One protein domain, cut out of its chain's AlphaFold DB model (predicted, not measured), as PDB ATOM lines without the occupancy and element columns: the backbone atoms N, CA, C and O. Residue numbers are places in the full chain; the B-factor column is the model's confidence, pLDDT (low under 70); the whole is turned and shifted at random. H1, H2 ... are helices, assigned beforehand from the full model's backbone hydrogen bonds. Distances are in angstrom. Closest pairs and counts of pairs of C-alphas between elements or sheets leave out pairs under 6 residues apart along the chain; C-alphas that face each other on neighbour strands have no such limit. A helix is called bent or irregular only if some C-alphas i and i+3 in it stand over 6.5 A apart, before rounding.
ATOM      1  N   ILE A  13     220.090 232.647 227.397       47.59
ATOM      2  CA  ILE A  13     220.162 231.753 226.229       47.59
ATOM      3  C   ILE A  13     221.526 231.858 225.539       47.59
ATOM      4  O   ILE A  13     222.060 230.838 225.130       47.59
ATOM      5  N   GLY A  14     222.137 233.043 225.467       35.34
ATOM      6  CA  GLY A  14     223.486 233.242 224.928       35.34
ATOM      7  C   GLY A  14     224.573 232.583 225.783       35.34
ATOM      8  O   GLY A  14     225.496 231.980 225.244       35.34
ATOM      9  N   LEU A  15     224.423 232.602 227.110       36.69
ATOM     10  CA  LEU A  15     225.289 231.881 228.050       36.69
ATOM     11  C   LEU A  15     225.010 230.367 228.058       36.69
ATOM     12  O   LEU A  15     225.934 229.584 228.259       36.69
ATOM     13  N   SER A  16     223.775 229.943 227.769       37.84
ATOM     14  CA  SER A  16     223.405 228.526 227.599       37.84
ATOM     15  C   SER A  16     223.820 227.960 226.231       37.84
ATOM     16  O   SER A  16     224.072 226.765 226.108       37.84
ATOM     17  N   ALA A  17     223.922 228.808 225.203       34.34
ATOM     18  CA  ALA A  17     224.339 228.451 223.842       34.34
ATOM     19  C   ALA A  17     225.868 228.426 223.663       34.34
ATOM     20  O   ALA A  17     226.361 227.842 222.701       34.34
ATOM     21  N   CYS A  18     226.622 228.973 224.621       36.94
ATOM     22  CA  CYS A  18     228.039 228.664 224.839       36.94
ATOM     23  C   CYS A  18     228.224 227.551 225.887       36.94
ATOM     24  O   CYS A  18     229.241 227.501 226.579       36.94
ATOM     25  N   GLY A  19     227.243 226.651 226.015       48.50
ATOM     26  CA  GLY A  19     227.399 225.423 226.775       48.50
ATOM     27  C   GLY A  19     228.603 224.654 226.243       48.50
ATOM     28  O   GLY A  19     228.701 224.372 225.048       48.50
ATOM     29  N   ASN A  20     229.545 224.344 227.128       68.44
ATOM     30  CA  ASN A  20     230.608 223.398 226.847       68.44
ATOM     31  C   ASN A  20     229.981 222.157 226.180       68.44
ATOM     32  O   ASN A  20     229.168 221.485 226.814       68.44
ATOM     33  N   ARG A  21     230.338 221.870 224.914       80.69
ATOM     34  CA  ARG A  21     229.730 220.800 224.088       80.69
ATOM     35  C   ARG A  21     229.776 219.412 224.735       80.69
ATOM     36  O   ARG A  21     229.095 218.490 224.305       80.69
ATOM     37  N   TYR A  22     230.581 219.274 225.781       85.31
ATOM     38  CA  TYR A  22     230.760 218.058 226.548       85.31
ATOM     39  C   TYR A  22     229.839 217.935 227.758       85.31
ATOM     40  O   TYR A  22     229.775 216.862 228.336       85.31
ATOM     41  N   GLY A  23     229.195 219.009 228.221       83.00
ATOM     42  CA  GLY A  23     228.510 219.002 229.522       83.00
ATOM     43  C   GLY A  23     229.445 218.734 230.716       83.00
ATOM     44  O   GLY A  23     228.973 218.562 231.834       83.00
ATOM     45  N   PHE A  24     230.765 218.720 230.492       89.50
ATOM     46  CA  PHE A  24     231.803 218.451 231.485       89.50
ATOM     47  C   PHE A  24     233.039 219.307 231.216       89.50
ATOM     48  O   PHE A  24     233.586 219.295 230.110       89.50
ATOM     49  N   ASP A  25     233.503 220.043 232.222       90.00
ATOM     50  CA  ASP A  25     234.660 220.925 232.090       90.00
ATOM     51  C   ASP A  25     235.992 220.174 232.231       90.00
ATOM     52  O   ASP A  25     236.544 220.031 233.322       90.00
ATOM     53  N   PHE A  26     236.535 219.739 231.091       91.69
ATOM     54  CA  PHE A  26     237.848 219.095 231.006       91.69
ATOM     55  C   PHE A  26     239.030 220.019 231.340       91.69
ATOM     56  O   PHE A  26     240.129 219.503 231.553       91.69
ATOM     57  N   SER A  27     238.826 221.340 231.386       86.31
ATOM     58  CA  SER A  27     239.863 222.316 231.746       86.31
ATOM     59  C   SER A  27     240.002 222.518 233.259       86.31
ATOM     60  O   SER A  27     241.050 222.963 233.727       86.31
ATOM     61  N   SER A  28     238.969 222.149 234.021       87.19
ATOM     62  CA  SER A  28     238.960 222.201 235.484       87.19
ATOM     63  C   SER A  28     239.718 221.033 236.129       87.19
ATOM     64  O   SER A  28     240.095 220.057 235.478       87.19
ATOM     65  N   ASP A  29     239.941 221.114 237.443       88.94
ATOM     66  CA  ASP A  29     240.573 220.030 238.186       88.94
ATOM     67  C   ASP A  29     239.574 218.880 238.423       88.94
ATOM     68  O   ASP A  29     238.585 219.024 239.140       88.94
ATOM     69  N   TRP A  30     239.825 217.715 237.818       95.00
ATOM     70  CA  TRP A  30     238.962 216.531 237.931       95.00
ATOM     71  C   TRP A  30     239.750 215.250 238.213       95.00
ATOM     72  O   TRP A  30     240.950 215.170 237.952       95.00
ATOM     73  N   ASN A  31     239.083 214.222 238.743       96.44
ATOM     74  CA  ASN A  31     239.653 212.887 238.941       96.44
ATOM     75  C   ASN A  31     238.816 211.816 238.216       96.44
ATOM     76  O   ASN A  31     237.761 212.110 237.657       96.44
ATOM     77  N   TRP A  32     239.274 210.564 238.225       97.19
ATOM     78  CA  TRP A  32     238.589 209.467 237.532       97.19
ATOM     79  C   TRP A  32     237.142 209.260 237.994       97.19
ATOM     80  O   TRP A  32     236.262 209.024 237.171       97.19
ATOM     81  N   ASN A  33     236.860 209.427 239.290       96.31
ATOM     82  CA  ASN A  33     235.496 209.330 239.815       96.31
ATOM     83  C   ASN A  33     234.603 210.475 239.323       96.31
ATOM     84  O   ASN A  33     233.407 210.261 239.138       96.31
ATOM     85  N   SER A  34     235.162 211.668 239.086       95.06
ATOM     86  CA  SER A  34     234.431 212.772 238.457       95.06
ATOM     87  C   SER A  34     233.927 212.375 237.070       95.06
ATOM     88  O   SER A  34     232.760 212.610 236.786       95.06
ATOM     89  N   LEU A  35     234.763 211.725 236.248       94.44
ATOM     90  CA  LEU A  35     234.370 211.251 234.913       94.44
ATOM     91  C   LEU A  35     233.317 210.139 234.986       94.44
ATOM     92  O   LEU A  35     232.308 210.208 234.294       94.44
ATOM     93  N   LYS A  36     233.509 209.142 235.861       96.12
ATOM     94  CA  LYS A  36     232.574 208.007 235.999       96.12
ATOM     95  C   LYS A  36     231.171 208.441 236.426       96.12
ATOM     96  O   LYS A  36     230.203 207.804 236.049       96.12
ATOM     97  N   LYS A  37     231.043 209.527 237.196       94.88
ATOM     98  CA  LYS A  37     229.738 210.059 237.631       94.88
ATOM     99  C   LYS A  37     228.959 210.784 236.530       94.88
ATOM    100  O   LYS A  37     227.776 211.038 236.725       94.88
ATOM    101  N   GLN A  38     229.601 211.140 235.417       93.38
ATOM    102  CA  GLN A  38     228.961 211.879 234.320       93.38
ATOM    103  C   GLN A  38     228.181 210.990 233.355       93.38
ATOM    104  O   GLN A  38     227.414 211.500 232.544       93.38
ATOM    105  N   SER A  39     228.364 209.673 233.424       91.81
ATOM    106  CA  SER A  39     227.665 208.734 232.558       91.81
ATOM    107  C   SER A  39     227.257 207.494 233.337       91.81
ATOM    108  O   SER A  39     228.005 207.005 234.179       91.81
ATOM    109  N   SER A  40     226.067 206.979 233.043       92.00
ATOM    110  CA  SER A  40     225.609 205.657 233.482       92.00
ATOM    111  C   SER A  40     225.798 204.584 232.404       92.00
ATOM    112  O   SER A  40     225.378 203.450 232.605       92.00
ATOM    113  N   ASP A  41     226.368 204.943 231.250       96.00
ATOM    114  CA  ASP A  41     226.642 204.025 230.147       96.00
ATOM    115  C   ASP A  41     227.811 203.096 230.514       96.00
ATOM    116  O   ASP A  41     228.928 203.552 230.782       96.00
ATOM    117  N   GLU A  42     227.544 201.789 230.543       96.38
ATOM    118  CA  GLU A  42     228.520 200.765 230.918       96.38
ATOM    119  C   GLU A  42     229.743 200.749 229.991       96.38
ATOM    120  O   GLU A  42     230.861 200.534 230.468       96.38
ATOM    121  N   GLU A  43     229.569 201.034 228.694       97.12
ATOM    122  CA  GLU A  43     230.673 201.084 227.734       97.12
ATOM    123  C   GLU A  43     231.598 202.267 228.039       97.12
ATOM    124  O   GLU A  43     232.819 202.114 228.114       97.12
ATOM    125  N   VAL A  44     231.020 203.442 228.303       97.25
ATOM    126  CA  VAL A  44     231.778 204.654 228.652       97.25
ATOM    127  C   VAL A  44     232.515 204.466 229.978       97.25
ATOM    128  O   VAL A  44     233.686 204.833 230.098       97.25
ATOM    129  N   ILE A  45     231.878 203.851 230.979       97.81
ATOM    130  CA  ILE A  45     232.526 203.531 232.259       97.81
ATOM    131  C   ILE A  45     233.690 202.551 232.046       97.81
ATOM    132  O   ILE A  45     234.759 202.731 232.639       97.81
ATOM    133  N   ALA A  46     233.526 201.538 231.189       98.06
ATOM    134  CA  ALA A  46     234.593 200.600 230.848       98.06
ATOM    135  C   ALA A  46     235.781 201.297 230.159       98.06
ATOM    136  O   ALA A  46     236.928 201.047 230.536       98.06
ATOM    137  N   GLN A  47     235.522 202.219 229.227       98.50
ATOM    138  CA  GLN A  47     236.553 203.047 228.589       98.50
ATOM    139  C   GLN A  47     237.284 203.930 229.614       98.50
ATOM    140  O   GLN A  47     238.512 203.978 229.625       98.50
ATOM    141  N   ILE A  48     236.566 204.567 230.549       98.38
ATOM    142  CA  ILE A  48     237.191 205.351 231.632       98.38
ATOM    143  C   ILE A  48     238.080 204.463 232.516       98.38
ATOM    144  O   ILE A  48     239.183 204.868 232.877       98.38
ATOM    145  N   ASN A  49     237.639 203.246 232.847       98.06
ATOM    146  CA  ASN A  49     238.453 202.300 233.616       98.06
ATOM    147  C   ASN A  49     239.719 201.872 232.847       98.06
ATOM    148  O   ASN A  49     240.780 201.710 233.451       98.06
ATOM    149  N   ASN A  50     239.635 201.697 231.525       97.88
ATOM    150  CA  ASN A  50     240.806 201.387 230.702       97.88
ATOM    151  C   ASN A  50     241.780 202.574 230.626       97.88
ATOM    152  O   ASN A  50     242.989 202.387 230.778       97.88
ATOM    153  N   LEU A  51     241.266 203.798 230.485       98.38
ATOM    154  CA  LEU A  51     242.056 205.026 230.574       98.38
ATOM    155  C   LEU A  51     242.791 205.138 231.914       98.38
ATOM    156  O   LEU A  51     243.995 205.382 231.922       98.38
ATOM    157  N   GLU A  52     242.099 204.902 233.032       98.00
ATOM    158  CA  GLU A  52     242.679 204.928 234.383       98.00
ATOM    159  C   GLU A  52     243.806 203.903 234.564       98.00
ATOM    160  O   GLU A  52     244.789 204.166 235.254       98.00
ATOM    161  N   LYS A  53     243.694 202.741 233.913       97.00
ATOM    162  CA  LYS A  53     244.722 201.697 233.945       97.00
ATOM    163  C   LYS A  53     245.963 202.051 233.122       97.00
ATOM    164  O   LYS A  53     247.063 201.635 233.483       97.00
ATOM    165  N   ASN A  54     245.787 202.751 232.002       96.62
ATOM    166  CA  ASN A  54     246.853 202.975 231.023       96.62
ATOM    167  C   ASN A  54     247.528 204.346 231.151       96.62
ATOM    168  O   ASN A  54     248.658 204.496 230.693       96.62
ATOM    169  N   LEU A  55     246.866 205.334 231.757       97.19
ATOM    170  CA  LEU A  55     247.364 206.702 231.867       97.19
ATOM    171  C   LEU A  55     247.452 207.157 233.322       97.19
ATOM    172  O   LEU A  55     246.555 206.923 234.130       97.19
ATOM    173  N   SER A  56     248.490 207.931 233.636       96.06
ATOM    174  CA  SER A  56     248.457 208.753 234.844       96.06
ATOM    175  C   SER A  56     247.375 209.836 234.727       96.06
ATOM    176  O   SER A  56     247.052 210.305 233.632       96.06
ATOM    177  N   LEU A  57     246.860 210.316 235.864       96.38
ATOM    178  CA  LEU A  57     245.866 211.396 235.869       96.38
ATOM    179  C   LEU A  57     246.375 212.660 235.148       96.38
ATOM    180  O   LEU A  57     245.609 213.349 234.481       96.38
ATOM    181  N   LYS A  58     247.682 212.945 235.233       95.56
ATOM    182  CA  LYS A  58     248.314 214.070 234.532       95.56
ATOM    183  C   LYS A  58     248.256 213.904 233.010       95.56
ATOM    184  O   LYS A  58     247.936 214.862 232.312       95.56
ATOM    185  N   GLU A  59     248.562 212.713 232.497       96.31
ATOM    186  CA  GLU A  59     248.494 212.422 231.057       96.31
ATOM    187  C   GLU A  59     247.059 212.459 230.541       96.31
ATOM    188  O   GLU A  59     246.808 213.022 229.479       96.31
ATOM    189  N   ALA A  60     246.117 211.917 231.314       97.69
ATOM    190  CA  ALA A  60     244.705 211.953 230.969       97.69
ATOM    191  C   ALA A  60     244.192 213.397 230.885       97.69
ATOM    192  O   ALA A  60     243.626 213.789 229.868       97.69
ATOM    193  N   ARG A  61     244.467 214.222 231.904       97.00
ATOM    194  CA  ARG A  61     244.139 215.658 231.898       97.00
ATOM    195  C   ARG A  61     244.732 216.375 230.692       97.00
ATOM    196  O   ARG A  61     244.008 217.090 230.011       97.00
ATOM    197  N   PHE A  62     246.008 216.138 230.381       96.88
ATOM    198  CA  PHE A  62     246.632 216.694 229.181       96.88
ATOM    199  C   PHE A  62     245.852 216.322 227.910       96.88
ATOM    200  O   PHE A  62     245.487 217.212 227.143       96.88
ATOM    201  N   LEU A  63     245.560 215.033 227.706       98.00
ATOM    202  CA  LEU A  63     244.869 214.544 226.513       98.00
ATOM    203  C   LEU A  63     243.463 215.141 226.378       98.00
ATOM    204  O   LEU A  63     243.110 215.649 225.316       98.00
ATOM    205  N   PHE A  64     242.679 215.133 227.457       97.81
ATOM    206  CA  PHE A  64     241.330 215.698 227.457       97.81
ATOM    207  C   PHE A  64     241.323 217.211 227.227       97.81
ATOM    208  O   PHE A  64     240.456 217.708 226.509       97.81
ATOM    209  N   ILE A  65     242.308 217.950 227.751       96.25
ATOM    210  CA  ILE A  65     242.480 219.374 227.428       96.25
ATOM    211  C   ILE A  65     242.714 219.554 225.922       96.25
ATOM    212  O   ILE A  65     242.058 220.393 225.307       96.25
ATOM    213  N   GLN A  66     243.581 218.753 225.292       97.50
ATOM    214  CA  GLN A  66     243.816 218.877 223.847       97.50
ATOM    215  C   GLN A  66     242.569 218.526 223.023       97.50
ATOM    216  O   GLN A  66     242.189 219.290 222.137       97.50
ATOM    217  N   LEU A  67     241.892 217.416 223.337       97.19
ATOM    218  CA  LEU A  67     240.665 217.005 222.642       97.19
ATOM    219  C   LEU A  67     239.559 218.058 222.779       97.19
ATOM    220  O   LEU A  67     238.910 218.419 221.794       97.19
ATOM    221  N   SER A  68     239.381 218.601 223.985       94.81
ATOM    222  CA  SER A  68     238.378 219.632 224.252       94.81
ATOM    223  C   SER A  68     238.689 220.977 223.590       94.81
ATOM    224  O   SER A  68     237.764 221.689 223.199       94.81
ATOM    225  N   SER A  69     239.971 221.281 223.367       94.50
ATOM    226  CA  SER A  69     240.439 222.514 222.713       94.50
ATOM    227  C   SER A  69     240.330 222.497 221.180       94.50
ATOM    228  O   SER A  69     240.601 223.511 220.531       94.50
ATOM    229  N   LEU A  70     239.937 221.375 220.560       95.00
ATOM    230  CA  LEU A  70     239.737 221.299 219.110       95.00
ATOM    231  C   LEU A  70     238.612 222.247 218.669       95.00
ATOM    232  O   LEU A  70     237.442 222.017 218.981       95.00
ATOM    233  N   LYS A  71     238.937 223.273 217.870       91.12
ATOM    234  CA  LYS A  71     237.929 224.202 217.320       91.12
ATOM    235  C   LYS A  71     236.825 223.457 216.562       91.12
ATOM    236  O   LYS A  71     235.649 223.735 216.759       91.12
ATOM    237  N   ASN A  72     237.213 222.471 215.753       95.19
ATOM    238  CA  ASN A  72     236.316 221.525 215.096       95.19
ATOM    239  C   ASN A  72     236.706 220.095 215.526       95.19
ATOM    240  O   ASN A  72     237.852 219.717 215.270       95.19
ATOM    241  N   PRO A  73     235.811 219.305 216.158       95.75
ATOM    242  CA  PRO A  73     236.101 217.933 216.584       95.75
ATOM    243  C   PRO A  73     236.681 217.053 215.475       95.75
ATOM    244  O   PRO A  73     237.627 216.305 215.717       95.75
ATOM    245  N   SER A  74     236.183 217.191 214.242       96.88
ATOM    246  CA  SER A  74     236.620 216.389 213.091       96.88
ATOM    247  C   SER A  74     238.083 216.617 212.711       96.88
ATOM    248  O   SER A  74     238.676 215.766 212.047       96.88
ATOM    249  N   ASN A  75     238.711 217.704 213.179       97.31
ATOM    250  CA  ASN A  75     240.140 217.946 212.970       97.31
ATOM    251  C   ASN A  75     241.021 216.860 213.599       97.31
ATOM    252  O   ASN A  75     242.165 216.720 213.178       97.31
ATOM    253  N   ILE A  76     240.522 216.059 214.552       97.94
ATOM    254  CA  ILE A  76     241.284 214.918 215.088       97.94
ATOM    255  C   ILE A  76     241.723 213.944 213.984       97.94
ATOM    256  O   ILE A  76     242.785 213.329 214.068       97.94
ATOM    257  N   THR A  77     240.953 213.860 212.894       97.62
ATOM    258  CA  THR A  77     241.283 213.023 211.734       97.62
ATOM    259  C   THR A  77     242.542 213.488 210.995       97.62
ATOM    260  O   THR A  77     243.162 212.695 210.285       97.62
ATOM    261  N   HIS A  78     242.998 214.731 211.210       97.31
ATOM    262  CA  HIS A  78     244.255 215.235 210.654       97.31
ATOM    263  C   HIS A  78     245.494 214.499 211.184       97.31
ATOM    264  O   HIS A  78     246.535 214.577 210.532       97.31
ATOM    265  N   LEU A  79     245.397 213.723 212.274       97.69
ATOM    266  CA  LEU A  79     246.459 212.787 212.677       97.69
ATOM    267  C   LEU A  79     246.866 211.856 211.522       97.69
ATOM    268  O   LEU A  79     248.051 211.610 211.322       97.69
ATOM    269  N   SER A  80     245.899 211.427 210.701       96.94
ATOM    270  CA  SER A  80     246.141 210.617 209.498       96.94
ATOM    271  C   SER A  80     247.031 211.331 208.478       96.94
ATOM    272  O   SER A  80     247.951 210.745 207.908       96.94
ATOM    273  N   LYS A  81     246.786 212.631 208.271       95.94
ATOM    274  CA  LYS A  81     247.583 213.450 207.358       95.94
ATOM    275  C   LYS A  81     248.994 213.667 207.900       95.94
ATOM    276  O   LYS A  81     249.943 213.506 207.143       95.94
ATOM    277  N   ILE A  82     249.131 213.975 209.191       96.06
ATOM    278  CA  ILE A  82     250.441 214.173 209.830       96.06
ATOM    279  C   ILE A  82     251.290 212.895 209.734       96.06
ATOM    280  O   ILE A  82     252.456 212.975 209.353       96.06
ATOM    281  N   GLU A  83     250.710 211.721 210.009       95.88
ATOM    282  CA  GLU A  83     251.387 210.424 209.853       95.88
ATOM    283  C   GLU A  83     251.813 210.187 208.395       95.88
ATOM    284  O   GLU A  83     252.968 209.852 208.124       95.88
ATOM    285  N   SER A  84     250.913 210.433 207.433       95.25
ATOM    286  CA  SER A  84     251.220 210.281 206.008       95.25
ATOM    287  C   SER A  84     252.345 211.207 205.544       95.25
ATOM    288  O   SER A  84     253.235 210.765 204.816       95.25
ATOM    289  N   ASP A  85     252.312 212.475 205.953       95.19
ATOM    290  CA  ASP A  85     253.311 213.471 205.578       95.19
ATOM    291  C   ASP A  85     254.673 213.132 206.211       95.19
ATOM    292  O   ASP A  85     255.689 213.160 205.519       95.19
ATOM    293  N   GLN A  86     254.704 212.695 207.478       94.69
ATOM    294  CA  GLN A  86     255.935 212.230 208.125       94.69
ATOM    295  C   GLN A  86     256.544 211.013 207.414       94.69
ATOM    296  O   GLN A  86     257.757 210.980 207.187       94.69
ATOM    297  N   ASN A  87     255.715 210.038 207.037       93.19
ATOM    298  CA  ASN A  87     256.163 208.849 206.315       93.19
ATOM    299  C   ASN A  87     256.748 209.206 204.939       93.19
ATOM    300  O   ASN A  87     257.788 208.670 204.564       93.19
ATOM    301  N   LYS A  88     256.122 210.138 204.204       94.25
ATOM    302  CA  LYS A  88     256.605 210.607 202.891       94.25
ATOM    303  C   LYS A  88     257.912 211.397 202.971       94.25
ATOM    304  O   LYS A  88     258.699 211.330 202.037       94.25
ATOM    305  N   SER A  89     258.145 212.103 204.075       93.31
ATOM    306  CA  SER A  89     259.357 212.898 204.329       93.31
ATOM    307  C   SER A  89     260.494 212.101 204.990       93.31
ATOM    308  O   SER A  89     261.426 212.684 205.535       93.31
ATOM    309  N   GLY A  90     260.418 210.766 205.030       88.94
ATOM    310  CA  GLY A  90     261.496 209.924 205.567       88.94
ATOM    311  C   GLY A  90     261.628 209.906 207.090       88.94
ATOM    312  O   GLY A  90     262.633 209.435 207.627       88.94
ATOM    313  N   GLY A  91     260.606 210.396 207.796       88.31
ATOM    314  CA  GLY A  91     260.463 210.269 209.248       88.31
ATOM    315  C   GLY A  91     259.559 209.113 209.675       88.31
ATOM    316  O   GLY A  91     259.178 209.043 210.843       88.31
ATOM    317  N   GLY A  92     259.158 208.250 208.738       85.75
ATOM    318  CA  GLY A  92     258.328 207.082 209.016       85.75
ATOM    319  C   GLY A  92     259.099 205.945 209.674       85.75
ATOM    320  O   GLY A  92     260.312 205.856 209.547       85.75
ATOM    321  N   TYR A  93     258.391 205.040 210.350       86.88
ATOM    322  CA  TYR A  93     259.008 204.012 211.199       86.88
ATOM    323  C   TYR A  93     259.435 202.731 210.473       86.88
ATOM    324  O   TYR A  93     259.812 201.765 211.129       86.88
ATOM    325  N   TYR A  94     259.347 202.692 209.140       82.00
ATOM    326  CA  TYR A  94     259.740 201.554 208.291       82.00
ATOM    327  C   TYR A  94     259.172 200.195 208.748       82.00
ATOM    328  O   TYR A  94     259.862 199.179 208.754       82.00
ATOM    329  N   GLY A  95     257.908 200.184 209.184       80.88
ATOM    330  CA  GLY A  95     257.231 198.984 209.688       80.88
ATOM    331  C   GLY A  95     257.594 198.593 211.124       80.88
ATOM    332  O   GLY A  95     256.994 197.668 211.665       80.88
ATOM    333  N   TYR A  96     258.521 199.311 211.767       83.81
ATOM    334  CA  TYR A  96     258.863 199.107 213.173       83.81
ATOM    335  C   TYR A  96     257.700 199.483 214.100       83.81
ATOM    336  O   TYR A  96     257.391 198.763 215.046       83.81
ATOM    337  N   ILE A  97     257.030 200.597 213.795       89.19
ATOM    338  CA  ILE A  97     255.778 201.015 214.427       89.19
ATOM    339  C   ILE A  97     254.690 201.001 213.344       89.19
ATOM    340  O   ILE A  97     254.929 201.562 212.272       89.19
ATOM    341  N   PRO A  98     253.529 200.364 213.587       91.12
ATOM    342  CA  PRO A  98     252.409 200.380 212.651       91.12
ATOM    343  C   PRO A  98     251.893 201.794 212.363       91.12
ATOM    344  O   PRO A  98     251.888 202.643 213.252       91.12
ATOM    345  N   ASP A  99     251.373 202.004 211.153       91.94
ATOM    346  CA  ASP A  99     250.637 203.222 210.796       91.94
ATOM    347  C   ASP A  99     249.235 203.179 211.432       91.94
ATOM    348  O   ASP A  99     248.293 202.589 210.886       91.94
ATOM    349  N   TYR A 100     249.094 203.762 212.620       92.88
ATOM    350  CA  TYR A 100     247.870 203.690 213.420       92.88
ATOM    351  C   TYR A 100     246.737 204.553 212.863       92.88
ATOM    352  O   TYR A 100     245.562 204.263 213.104       92.88
ATOM    353  N   PHE A 101     247.070 205.588 212.092       95.44
ATOM    354  CA  PHE A 101     246.128 206.596 211.615       95.44
ATOM    355  C   PHE A 101     245.909 206.538 210.100       95.44
ATOM    356  O   PHE A 101     245.206 207.383 209.547       95.44
ATOM    357  N   LYS A 102     246.411 205.503 209.415       90.69
ATOM    358  CA  LYS A 102     246.238 205.304 207.965       90.69
ATOM    359  C   LYS A 102     244.780 205.365 207.490       90.69
ATOM    360  O   LYS A 102     244.527 205.747 206.351       90.69
ATOM    361  N   ASN A 103     243.819 204.980 208.335       92.25
ATOM    362  CA  ASN A 103     242.391 205.111 208.045       92.25
ATOM    363  C   ASN A 103     241.738 206.153 208.977       92.25
ATOM    364  O   ASN A 103     241.441 205.813 210.127       92.25
ATOM    365  N   PRO A 104     241.455 207.381 208.497       92.94
ATOM    366  CA  PRO A 104     240.901 208.448 209.332       92.94
ATOM    367  C   PRO A 104     239.507 208.124 209.884       92.94
ATOM    368  O   PRO A 104     239.172 208.571 210.976       92.94
ATOM    369  N   ASN A 105     238.720 207.288 209.195       93.12
ATOM    370  CA  ASN A 105     237.358 206.932 209.612       93.12
ATOM    371  C   ASN A 105     237.322 206.030 210.855       93.12
ATOM    372  O   ASN A 105     236.255 205.809 211.419       93.12
ATOM    373  N   LYS A 106     238.467 205.472 211.268       94.75
ATOM    374  CA  LYS A 106     238.572 204.668 212.493       94.75
ATOM    375  C   LYS A 106     238.795 205.510 213.749       94.75
ATOM    376  O   LYS A 106     238.726 204.962 214.843       94.75
ATOM    377  N   ILE A 107     239.094 206.801 213.602       96.88
ATOM    378  CA  ILE A 107     239.383 207.697 214.722       96.88
ATOM    379  C   ILE A 107     238.044 208.236 215.256       96.88
ATOM    380  O   ILE A 107     237.348 208.924 214.506       96.88
ATOM    381  N   PRO A 108     237.660 207.964 216.519       97.62
ATOM    382  CA  PRO A 108     236.419 208.499 217.075       97.62
ATOM    383  C   PRO A 108     236.440 210.033 217.117       97.62
ATOM    384  O   PRO A 108     237.448 210.631 217.500       97.62
ATOM    385  N   ILE A 109     235.328 210.675 216.748       97.88
ATOM    386  CA  ILE A 109     235.220 212.140 216.702       97.88
ATOM    387  C   ILE A 109     234.706 212.670 218.060       97.88
ATOM    388  O   ILE A 109     233.604 212.300 218.477       97.88
ATOM    389  N   PRO A 110     235.449 213.548 218.765       96.44
ATOM    390  CA  PRO A 110     235.112 214.017 220.115       96.44
ATOM    391  C   PRO A 110     234.069 215.155 220.106       96.44
ATOM    392  O   PRO A 110     234.349 216.288 220.504       96.44
ATOM    393  N   GLU A 111     232.868 214.876 219.594       95.19
ATOM    394  CA  GLU A 111     231.745 215.823 219.501       95.19
ATOM    395  C   GLU A 111     231.003 216.040 220.829       95.19
ATOM    396  O   GLU A 111     230.501 217.135 221.070       95.19
ATOM    397  N   ASN A 112     230.955 215.024 221.695       94.69
ATOM    398  CA  ASN A 112     230.281 215.059 222.999       94.69
ATOM    399  C   ASN A 112     231.093 214.295 224.062       94.69
ATOM    400  O   ASN A 112     232.184 213.804 223.771       94.69
ATOM    401  N   PHE A 113     230.603 214.222 225.307       95.94
ATOM    402  CA  PHE A 113     231.310 213.549 226.407       95.94
ATOM    403  C   PHE A 113     231.698 212.107 226.059       95.94
ATOM    404  O   PHE A 113     232.884 211.782 226.055       95.94
ATOM    405  N   ASN A 114     230.719 211.273 225.695       95.94
ATOM    406  CA  ASN A 114     230.922 209.849 225.419       95.94
ATOM    407  C   ASN A 114     231.922 209.642 224.278       95.94
ATOM    408  O   ASN A 114     232.874 208.878 224.416       95.94
ATOM    409  N   SER A 115     231.765 210.368 223.168       96.31
ATOM    410  CA  SER A 115     232.675 210.221 222.031       96.31
ATOM    411  C   SER A 115     234.069 210.804 222.298       96.31
ATOM    412  O   SER A 115     235.051 210.355 221.706       96.31
ATOM    413  N   THR A 116     234.195 211.746 223.239       97.62
ATOM    414  CA  THR A 116     235.493 212.233 223.733       97.62
ATOM    415  C   THR A 116     236.192 211.190 224.595       97.62
ATOM    416  O   THR A 116     237.391 210.985 224.418       97.62
ATOM    417  N   ILE A 117     235.464 210.491 225.476       98.31
ATOM    418  CA  ILE A 117     235.996 209.339 226.220       98.31
ATOM    419  C   ILE A 117     236.467 208.256 225.239       98.31
ATOM    420  O   ILE A 117     237.608 207.808 225.342       98.31
ATOM    421  N   ALA A 118     235.647 207.901 224.245       98.31
ATOM    422  CA  ALA A 118     235.999 206.897 223.240       98.31
ATOM    423  C   ALA A 118     237.244 207.292 222.423       98.31
ATOM    424  O   ALA A 118     238.134 206.472 222.189       98.31
ATOM    425  N   CYS A 119     237.346 208.562 222.014       98.56
ATOM    426  CA  CYS A 119     238.522 209.089 221.319       98.56
ATOM    427  C   CYS A 119     239.776 209.023 222.203       98.56
ATOM    428  O   CYS A 119     240.830 208.562 221.759       98.56
ATOM    429  N   ALA A 120     239.662 209.437 223.468       98.62
ATOM    430  CA  ALA A 120     240.761 209.374 224.420       98.62
ATOM    431  C   ALA A 120     241.232 207.929 224.639       98.62
ATOM    432  O   ALA A 120     242.439 207.678 224.630       98.62
ATOM    433  N   ASP A 121     240.304 206.981 224.785       98.62
ATOM    434  CA  ASP A 121     240.613 205.561 224.968       98.62
ATOM    435  C   ASP A 121     241.350 204.977 223.754       98.62
ATOM    436  O   ASP A 121     242.399 204.344 223.898       98.62
ATOM    437  N   PHE A 122     240.880 205.281 222.538       98.50
ATOM    438  CA  PHE A 122     241.552 204.905 221.291       98.50
ATOM    439  C   PHE A 122     243.006 205.412 221.231       98.50
ATOM    440  O   PHE A 122     243.932 204.650 220.917       98.50
ATOM    441  N   LEU A 123     243.233 206.683 221.572       98.62
ATOM    442  CA  LEU A 123     244.563 207.301 221.555       98.62
ATOM    443  C   LEU A 123     245.470 206.742 222.663       98.62
ATOM    444  O   LEU A 123     246.651 206.487 222.421       98.62
ATOM    445  N   ALA A 124     244.931 206.487 223.857       98.31
ATOM    446  CA  ALA A 124     245.664 205.883 224.968       98.31
ATOM    447  C   ALA A 124     246.100 204.444 224.663       98.31
ATOM    448  O   ALA A 124     247.247 204.066 224.924       98.31
ATOM    449  N   ASN A 125     245.213 203.651 224.056       97.56
ATOM    450  CA  ASN A 125     245.526 202.305 223.587       97.56
ATOM    451  C   ASN A 125     246.617 202.340 222.508       97.56
ATOM    452  O   ASN A 125     247.567 201.558 222.576       97.56
ATOM    453  N   THR A 126     246.529 203.284 221.567       97.31
ATOM    454  CA  THR A 126     247.555 203.502 220.537       97.31
ATOM    455  C   THR A 126     248.920 203.811 221.158       97.31
ATOM    456  O   THR A 126     249.887 203.091 220.906       97.31
ATOM    457  N   ARG A 127     248.996 204.811 222.048       96.62
ATOM    458  CA  ARG A 127     250.234 205.163 222.766       96.62
ATOM    459  C   ARG A 127     250.795 203.976 223.545       96.62
ATOM    460  O   ARG A 127     251.983 203.694 223.453       96.62
ATOM    461  N   THR A 128     249.948 203.228 224.249       95.25
ATOM    462  CA  THR A 128     250.372 202.051 225.027       95.25
ATOM    463  C   THR A 128     251.014 200.980 224.142       95.25
ATOM    464  O   THR A 128     251.992 200.341 224.539       95.25
ATOM    465  N   GLN A 129     250.484 200.756 222.938       94.81
ATOM    466  CA  GLN A 129     251.075 199.805 221.998       94.81
ATOM    467  C   GLN A 129     252.422 200.298 221.463       94.81
ATOM    468  O   GLN A 129     253.389 199.534 221.481       94.81
ATOM    469  N   ILE A 130     252.516 201.576 221.086       93.81
ATOM    470  CA  ILE A 130     253.777 202.222 220.693       93.81
ATOM    471  C   ILE A 130     254.817 202.089 221.811       93.81
ATOM    472  O   ILE A 130     255.939 201.640 221.580       93.81
ATOM    473  N   ASP A 131     254.432 202.384 223.050       91.31
ATOM    474  CA  ASP A 131     255.305 202.310 224.216       91.31
ATOM    475  C   ASP A 131     255.862 200.905 224.465       91.31
ATOM    476  O   ASP A 131     257.006 200.777 224.916       91.31
ATOM    477  N   ARG A 132     255.068 199.863 224.180       90.69
ATOM    478  CA  ARG A 132     255.490 198.455 224.255       90.69
ATOM    479  C   ARG A 132     256.454 198.090 223.132       90.69
ATOM    480  O   ARG A 132     257.395 197.344 223.389       90.69
ATOM    481  N   ILE A 133     256.226 198.597 221.921       90.25
ATOM    482  CA  ILE A 133     257.124 198.402 220.778       90.25
ATOM    483  C   ILE A 133     258.488 199.027 221.087       90.25
ATOM    484  O   ILE A 133     259.499 198.332 221.045       90.25
ATOM    485  N   ILE A 134     258.512 200.296 221.511       87.06
ATOM    486  CA  ILE A 134     259.744 201.007 221.884       87.06
ATOM    487  C   ILE A 134     260.497 200.262 222.996       87.06
ATOM    488  O   ILE A 134     261.705 200.066 222.896       87.06
ATOM    489  N   ALA A 135     259.794 199.794 224.034       83.69
ATOM    490  CA  ALA A 135     260.413 199.082 225.156       83.69
ATOM    491  C   ALA A 135     261.044 197.731 224.771       83.69
ATOM    492  O   ALA A 135     261.929 197.251 225.474       83.69
ATOM    493  N   ARG A 136     260.586 197.107 223.681       80.31
ATOM    494  CA  ARG A 136     261.129 195.844 223.148       80.31
ATOM    495  C   ARG A 136     262.114 196.065 222.004       80.31
ATOM    496  O   ARG A 136     262.564 195.098 221.396       80.31
ATOM    497  N   SER A 137     262.407 197.321 221.681       72.81
ATOM    498  CA  SER A 137     263.253 197.656 220.552       72.81
ATOM    499  C   SER A 137     264.728 197.468 220.843       72.81
ATOM    500  O   SER A 137     265.205 197.734 221.942       72.81
TER     501      SER A 137
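Overview. This is residues 13 to 137 of the 503 residues of an uncharacterized protein of Candidatus Marinimicrobia bacterium (UniProt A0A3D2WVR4). The longest helix, H6, runs through the middle of a helical body, with H3 packed along one side of it and H4 set steeply against its early part. H5 forms a separate limb beyond H4, out of contact with H6, and the long link of residues 89 to 112 folds back from the end of H5 to the start of H6. The short helix H2 packs on H3, while residues 13 to 19, which include H1, stick out as a free tail. The printed part has 125 residues, with six named helices in the order H1, H2, H3, H4, H5, H6 and no named strand; the class is all helix. The whole is compact, with a radius of gyration of the C-alphas of 15.9 A, yet elongated in outline, spanning 51 by 31 by 23 A.

Arrangement. H1, residues 13 to 17, touches no helix and belongs to the stretch 13 to 19 that stands free. H2, residues 32 to 36, touches H3, residues 42 to 54; their closest C-alphas are those of Lys 36 and Ile 45, 5.8 A apart. H4, residues 57 to 68, is close to H3 but not clearly touching it, the closest C-alphas being those of Leu 51 and Ala 60 at 7.4 A. H3 and H4 run opposite ways at a steep tilt of 55 degrees. H2 and H4 are also close but not clearly touching, with the C-alphas of Trp 32 and Leu 57 closest at 7.7 A. H5, residues 73 to 88, is about perpendicular to H4, at 77 degrees. These two are close but not clearly touching, and their closest C-alphas, those of Leu 67 and Pro 73, are 7.6 A apart. H6, residues 113 to 135, touches H3 with 15 pairs of C-alphas within 8 A, the closest being those of Leu 51 and Asp 121 at 5.8 A. H3 and H6 run the same way at a shallow tilt of 33 degrees, only just short of steep. H6 touches H4 too, through residues 116 to 120 of H6 and 63 to 68 of H4 alone; the closest C-alphas are those of Leu 63 and Ala 120, 6.9 A apart. H4 and H6 run opposite ways at a steep tilt of 54 degrees. H5 is apart from H6 and from H3. In H1, H2, H3, H4 and H6 every O i to N i+4 pair is within hydrogen-bond range; in H5 it is 7 of 12.

Along the chain. H1 begins at C-alpha 13, at (220.162, 231.753, 226.229). H2 follows after residues 18 to 31. From first to last C-alpha, H3 measures 18.5 A, H4 16.1 A and H5 25.7 A. H5 begins at C-alpha 73, at (236.101, 217.933, 216.584), and is neither bent nor irregular, but only just: C-alphas 73 and 76 are 6.2 A apart. H6 measures 32.5 A and ends at C-alpha 135, at (260.413, 199.082, 225.156).

Size, cuts and confidence. The two C-alphas farthest apart are those of Ile 13 and Ser 137, the first and last printed residues, at 55.2 A. The printed part has no cut. The links H1 to H2, of 14 residues, and H5 to H6, of 24 residues, are long; those from H2 to H3, H3 to H4 and H4 to H5 are tight. The mean pLDDT of the printed part is 90.7, and residues 13 to 20 are under 70, with a mean of 38 over H1.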